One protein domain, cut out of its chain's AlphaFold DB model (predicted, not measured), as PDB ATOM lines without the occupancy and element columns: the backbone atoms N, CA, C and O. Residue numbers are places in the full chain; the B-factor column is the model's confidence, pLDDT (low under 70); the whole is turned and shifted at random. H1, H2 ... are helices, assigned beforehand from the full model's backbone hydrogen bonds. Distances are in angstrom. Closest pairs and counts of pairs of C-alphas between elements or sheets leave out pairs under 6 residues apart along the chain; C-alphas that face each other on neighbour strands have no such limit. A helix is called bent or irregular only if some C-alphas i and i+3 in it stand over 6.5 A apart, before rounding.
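This is residues 205 to 254 of the 567 residues of an uncharacterized protein of Gammaproteobacteria bacterium (UniProt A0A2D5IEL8). Two helices, the longer H1 and the shorter H2, meet at their linked ends in a corner and make an L. The long stretch of residues 205 to 228, which has no named element, makes a wide loop beside this L: it runs from the first printed residue toward H2, then swings out to one side and folds back to the beginning of H1. The printed part has 50 residues with two named helices, H1 then H2 along the chain, and no named strand. The class is all helix, though under half of the residues, 23 of 50, are in named elements. The whole is compact and rounded, with a radius of gyration of the C-alphas of 10.6 A and spans of 29 by 21 by 15 A.

H1, residues 229 to 241, is the longest helix and is irregular, with C-alphas 230 and 233 lying 7.2 A apart. H2, residues 243 to 252, follows after a tight link of one residue, Asp 242. The two helices touch only at the corner by their link, H1 with residues 238 to 240 alone. Their closest C-alphas, those of Tyr 239 and Ala 246, are 4.9 A apart. Their lines are only just about perpendicular, at 72 degrees. Every O i to N i+4 pair of H2 is within hydrogen-bond range; in H1, 7 of 9 are.

H1 begins at C-alpha 229 at (110.259, 88.917, 154.499) and is 19.2 A long from first to last C-alpha. H2 begins at C-alpha 243 at (125.900, 78.474, 141.411), ends at C-alpha 252 at (115.297, 69.540, 144.453), and is 14.2 A long.

The C-alphas farthest apart, those of Glu 206 and Pro 243, are 30.8 A apart. The printed part has no cut. The mean pLDDT of the printed part is 87.0, and no printed residue is under 70.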
ATOM      1  N   ASN A 205     107.068  75.718 159.294       83.06
ATOM      2  CA  ASN A 205     107.069  75.876 160.747       83.06
ATOM      3  C   ASN A 205     105.697  76.346 161.262       83.06
ATOM      4  O   ASN A 205     104.806  76.682 160.487       83.06
ATOM      5  N   GLU A 206     105.539  76.424 162.582       78.50
ATOM      6  CA  GLU A 206     104.288  76.856 163.236       78.50
ATOM      7  C   GLU A 206     103.789  78.239 162.808       78.50
ATOM      8  O   GLU A 206     102.597  78.516 162.881       78.50
ATOM      9  N   LYS A 207     104.685  79.114 162.338       83.88
ATOM     10  CA  LYS A 207     104.329  80.446 161.832       83.88
ATOM     11  C   LYS A 207     103.872  80.415 160.369       83.88
ATOM     12  O   LYS A 207     103.651  81.473 159.789       83.88
ATOM     13  N   GLY A 208     103.781  79.230 159.764       84.44
ATOM     14  CA  GLY A 208     103.432  79.031 158.361       84.44
ATOM     15  C   GLY A 208     104.574  79.309 157.383       84.44
ATOM     16  O   GLY A 208     104.337  79.320 156.177       84.44
ATOM     17  N   TYR A 209     105.805  79.529 157.862       88.38
ATOM     18  CA  TYR A 209     106.943  79.797 156.983       88.38
ATOM     19  C   TYR A 209     107.676  78.518 156.589       88.38
ATOM     20  O   TYR A 209     107.974  77.688 157.448       88.38
ATOM     21  N   SER A 210     108.045  78.417 155.314       87.44
ATOM     22  CA  SER A 210     108.927  77.385 154.777       87.44
ATOM     23  C   SER A 210     110.241  77.332 155.551       87.44
ATOM     24  O   SER A 210     110.936  78.342 155.695       87.44
ATOM     25  N   THR A 211     110.607  76.148 156.032       84.12
ATOM     26  CA  THR A 211     111.903  75.901 156.678       84.12
ATOM     27  C   THR A 211     113.033  75.895 155.659       84.12
ATOM     28  O   THR A 211     114.119  76.400 155.929       84.12
ATOM     29  N   ASN A 212     112.754  75.349 154.474       86.62
ATOM     30  CA  ASN A 212     113.682  75.186 153.362       86.62
ATOM     31  C   ASN A 212     112.954  75.513 152.052       86.62
ATOM     32  O   ASN A 212     112.631  74.589 151.300       86.62
ATOM     33  N   PRO A 213     112.642  76.801 151.799       87.56
ATOM     34  CA  PRO A 213     111.903  77.196 150.604       87.56
ATOM     35  C   PRO A 213     112.621  76.710 149.347       87.56
ATOM     36  O   PRO A 213     113.848  76.774 149.281       87.56
ATOM     37  N   LEU A 214     111.848  76.204 148.385       88.38
ATOM     38  CA  LEU A 214     112.344  75.755 147.089       88.38
ATOM     39  C   LEU A 214     112.404  76.951 146.137       88.38
ATOM     40  O   LEU A 214     111.405  77.326 145.520       88.38
ATOM     41  N   MET A 215     113.572  77.582 146.048       89.38
ATOM     42  CA  MET A 215     113.737  78.829 145.294       89.38
ATOM     43  C   MET A 215     113.587  78.622 143.787       89.38
ATOM     44  O   MET A 215     113.084  79.513 143.112       89.38
ATOM     45  N   ALA A 216     113.935  77.439 143.273       87.12
ATOM     46  CA  ALA A 216     113.785  77.112 141.855       87.12
ATOM     47  C   ALA A 216     112.316  77.056 141.386       87.12
ATOM     48  O   ALA A 216     112.051  77.286 140.214       87.12
ATOM     49  N   ALA A 217     111.366  76.806 142.296       83.88
ATOM     50  CA  ALA A 217     109.925  76.827 142.012       83.88
ATOM     51  C   ALA A 217     109.255  78.165 142.389       83.88
ATOM     52  O   ALA A 217     108.032  78.287 142.352       83.88
ATOM     53  N   THR A 218     110.032  79.156 142.836       84.62
ATOM     54  CA  THR A 218     109.506  80.426 143.343       84.62
ATOM     55  C   THR A 218     109.510  81.489 142.248       84.62
ATOM     56  O   THR A 218     110.535  81.710 141.608       84.62
ATOM     57  N   ASP A 219     108.401  82.218 142.084       83.31
ATOM     58  CA  ASP A 219     108.409  83.467 141.314       83.31
ATOM     59  C   ASP A 219     109.310  84.492 142.014       83.31
ATOM     60  O   ASP A 219     108.970  85.031 143.064       83.31
ATOM     61  N   LEU A 220     110.475  84.776 141.434       83.69
ATOM     62  CA  LEU A 220     111.451  85.686 142.033       83.69
ATOM     63  C   LEU A 220     111.001  87.159 141.982       83.69
ATOM     64  O   LEU A 220     111.525  87.987 142.737       83.69
ATOM     65  N   GLN A 221     110.006  87.497 141.151       81.94
ATOM     66  CA  GLN A 221     109.470  88.857 141.026       81.94
ATOM     67  C   GLN A 221     108.537  89.228 142.184       81.94
ATOM     68  O   GLN A 221     108.402  90.409 142.520       81.94
ATOM     69  N   SER A 222     107.915  88.238 142.829       85.62
ATOM     70  CA  SER A 222     106.964  88.457 143.916       85.62
ATOM     71  C   SER A 222     107.246  87.539 145.103       85.62
ATOM     72  O   SER A 222     107.364  86.330 144.979       85.62
ATOM     73  N   ARG A 223     107.365  88.111 146.310       89.38
ATOM     74  CA  ARG A 223     107.654  87.308 147.509       89.38
ATOM     75  C   ARG A 223     106.459  86.399 147.842       89.38
ATOM     76  O   ARG A 223     105.417  86.948 148.215       89.38
ATOM     77  N   PRO A 224     106.633  85.066 147.894       87.19
ATOM     78  CA  PRO A 224     105.602  84.163 148.397       87.19
ATOM     79  C   PRO A 224     105.294  84.400 149.879       87.19
ATOM     80  O   PRO A 224     106.181  84.710 150.684       87.19
ATOM     81  N   GLU A 225     104.035  84.219 150.278       87.50
ATOM     82  CA  GLU A 225     103.600  84.457 151.661       87.50
ATOM     83  C   GLU A 225     104.287  83.533 152.674       87.50
ATOM     84  O   GLU A 225     104.649  83.983 153.764       87.50
ATOM     85  N   ASN A 226     104.554  82.284 152.279       86.31
ATOM     86  CA  ASN A 226     105.250  81.273 153.076       86.31
ATOM     87  C   ASN A 226     106.765  81.517 153.204       86.31
ATOM     88  O   ASN A 226     107.421  80.808 153.962       86.31
ATOM     89  N   ILE A 227     107.349  82.529 152.551       88.75
ATOM     90  CA  ILE A 227     108.763  82.892 152.748       88.75
ATOM     91  C   ILE A 227     108.857  84.176 153.564       88.75
ATOM     92  O   ILE A 227     108.409  85.241 153.138       88.75
ATOM     93  N   ALA A 228     109.493  84.111 154.736       87.56
ATOM     94  CA  ALA A 228     109.622  85.265 155.619       87.56
ATOM     95  C   ALA A 228     110.297  86.466 154.922       87.56
ATOM     96  O   ALA A 228     111.329  86.344 154.258       87.56
ATOM     97  N   LYS A 229     109.752  87.676 155.124       87.12
ATOM     98  CA  LYS A 229     110.259  88.917 154.499       87.12
ATOM     99  C   LYS A 229     111.755  89.150 154.748       87.12
ATOM    100  O   LYS A 229     112.453  89.623 153.856       87.12
ATOM    101  N   GLY A 230     112.234  88.816 155.949       84.75
ATOM    102  CA  GLY A 230     113.635  88.985 156.342       84.75
ATOM    103  C   GLY A 230     114.609  88.017 155.663       84.75
ATOM    104  O   GLY A 230     115.789  88.337 155.571       84.75
ATOM    105  N   SER A 231     114.143  86.866 155.165       85.44
ATOM    106  CA  SER A 231     114.989  85.878 154.480       85.44
ATOM    107  C   SER A 231     114.894  85.961 152.957       85.44
ATOM    108  O   SER A 231     115.886  85.680 152.289       85.44
ATOM    109  N   TYR A 232     113.749  86.391 152.410       89.44
ATOM    110  CA  TYR A 232     113.465  86.338 150.972       89.44
ATOM    111  C   TYR A 232     114.558  86.964 150.097       89.44
ATOM    112  O   TYR A 232     115.140  86.279 149.265       89.44
ATOM    113  N   ARG A 233     114.909  88.239 150.321       89.38
ATOM    114  CA  ARG A 233     115.926  88.926 149.500       89.38
ATOM    115  C   ARG A 233     117.296  88.249 149.559       89.38
ATOM    116  O   ARG A 233     117.995  88.212 148.558       89.38
ATOM    117  N   GLY A 234     117.668  87.716 150.724       88.94
ATOM    118  CA  GLY A 234     118.925  86.986 150.884       88.94
ATOM    119  C   GLY A 234     118.929  85.662 150.121       88.94
ATOM    120  O   GLY A 234     119.952  85.300 149.553       88.94
ATOM    121  N   LEU A 235     117.790  84.967 150.077       89.38
ATOM    122  CA  LEU A 235     117.625  83.731 149.309       89.38
ATOM    123  C   LEU A 235     117.617  83.985 147.800       89.38
ATOM    124  O   LEU A 235     118.277  83.243 147.086       89.38
ATOM    125  N   VAL A 236     116.942  85.042 147.333       90.44
ATOM    126  CA  VAL A 236     116.959  85.453 145.916       90.44
ATOM    127  C   VAL A 236     118.379  85.798 145.485       90.44
ATOM    128  O   VAL A 236     118.898  85.170 144.572       90.44
ATOM    129  N   ASN A 237     119.043  86.713 146.205       90.62
ATOM    130  CA  ASN A 237     120.420  87.085 145.889       90.62
ATOM    131  C   ASN A 237     121.314  85.848 145.850       90.62
ATOM    132  O   ASN A 237     122.105  85.684 144.936       90.62
ATOM    133  N   ARG A 238     121.169  84.943 146.822       88.88
ATOM    134  CA  ARG A 238     121.960  83.722 146.834       88.88
ATOM    135  C   ARG A 238     121.677  82.826 145.632       88.88
ATOM    136  O   ARG A 238     122.622  82.369 145.012       88.88
ATOM    137  N   TYR A 239     120.413  82.590 145.311       90.19
ATOM    138  CA  TYR A 239     120.024  81.806 144.144       90.19
ATOM    139  C   TYR A 239     120.586  82.384 142.837       90.19
ATOM    140  O   TYR A 239     120.984  81.631 141.959       90.19
ATOM    141  N   GLU A 240     120.694  83.707 142.730       89.31
ATOM    142  CA  GLU A 240     121.264  84.373 141.555       89.31
ATOM    143  C   GLU A 240     122.805  84.381 141.538       89.31
ATOM    144  O   GLU A 240     123.402  84.365 140.463       89.31
ATOM    145  N   THR A 241     123.465  84.421 142.704       90.44
ATOM    146  CA  THR A 241     124.925  84.633 142.797       90.44
ATOM    147  C   THR A 241     125.749  83.398 143.159       90.44
ATOM    148  O   THR A 241     126.961  83.420 142.973       90.44
ATOM    149  N   ASP A 242     125.137  82.360 143.733       87.25
ATOM    150  CA  ASP A 242     125.794  81.136 144.214       87.25
ATOM    151  C   ASP A 242     125.376  79.948 143.322       87.25
ATOM    152  O   ASP A 242     124.269  79.420 143.483       87.25
ATOM    153  N   PRO A 243     126.228  79.533 142.360       85.50
ATOM    154  CA  PRO A 243     125.900  78.474 141.411       85.50
ATOM    155  C   PRO A 243     125.603  77.124 142.066       85.50
ATOM    156  O   PRO A 243     124.747  76.397 141.562       85.50
ATOM    157  N   ASP A 244     126.265  76.796 143.177       82.12
ATOM    158  CA  ASP A 244     126.085  75.516 143.870       82.12
ATOM    159  C   ASP A 244     124.744  75.492 144.601       82.12
ATOM    160  O   ASP A 244     124.004  74.504 144.552       82.12
ATOM    161  N   PHE A 245     124.374  76.618 145.219       86.62
ATOM    162  CA  PHE A 245     123.045  76.782 145.796       86.62
ATOM    163  C   PHE A 245     121.955  76.701 144.720       86.62
ATOM    164  O   PHE A 245     120.987  75.965 144.898       86.62
ATOM    165  N   ALA A 246     122.114  77.407 143.596       86.62
ATOM    166  CA  ALA A 246     121.154  77.370 142.493       86.62
ATOM    167  C   ALA A 246     120.984  75.952 141.928       86.62
ATOM    168  O   ALA A 246     119.863  75.484 141.742       86.62
ATOM    169  N   MET A 247     122.096  75.245 141.720       83.81
ATOM    170  CA  MET A 247     122.114  73.870 141.226       83.81
ATOM    171  C   MET A 247     121.401  72.910 142.177       83.81
ATOM    172  O   MET A 247     120.592  72.097 141.735       83.81
ATOM    173  N   ARG A 248     121.641  73.028 143.487       86.69
ATOM    174  CA  ARG A 248     120.919  72.231 144.482       86.69
ATOM    175  C   ARG A 248     119.418  72.505 144.439       86.69
ATOM    176  O   ARG A 248     118.629  71.570 144.479       86.69
ATOM    177  N   GLU A 249     119.008  73.769 144.359       89.75
ATOM    178  CA  GLU A 249     117.586  74.125 144.284       89.75
ATOM    179  C   GLU A 249     116.925  73.588 143.006       89.75
ATOM    180  O   GLU A 249     115.785  73.137 143.063       89.75
ATOM    181  N   GLN A 250     117.644  73.565 141.882       89.38
ATOM    182  CA  GLN A 250     117.184  72.931 140.643       89.38
ATOM    183  C   GLN A 250     117.040  71.413 140.796       89.38
ATOM    184  O   GLN A 250     116.007  70.857 140.434       89.38
ATOM    185  N   ALA A 251     118.021  70.736 141.399       89.69
ATOM    186  CA  ALA A 251     117.939  69.298 141.665       89.69
ATOM    187  C   ALA A 251     116.738  68.937 142.542       89.69
ATOM    188  O   ALA A 251     116.004  67.997 142.231       89.69
ATOM    189  N   ARG A 252     116.450  69.746 143.568       91.25
ATOM    190  CA  ARG A 252     115.297  69.540 144.453       91.25
ATOM    191  C   ARG A 252     113.965  69.459 143.694       91.25
ATOM    192  O   ARG A 252     113.075  68.758 144.164       91.25
ATOM    193  N   LEU A 253     113.819  70.076 142.514       90.00
ATOM    194  CA  LEU A 253     112.605  69.968 141.684       90.00
ATOM    195  C   LEU A 253     112.292  68.534 141.231       90.00
ATOM    196  O   LEU A 253     111.126  68.210 140.984       90.00
ATOM    197  N   LEU A 254     113.316  67.684 141.133       89.88
ATOM    198  CA  LEU A 254     113.189  66.287 140.721       89.88
ATOM    199  C   LEU A 254     112.665  65.378 141.843       89.88
ATOM    200  O   LEU A 254     112.303  64.238 141.569       89.88
TER     201      LEU A 254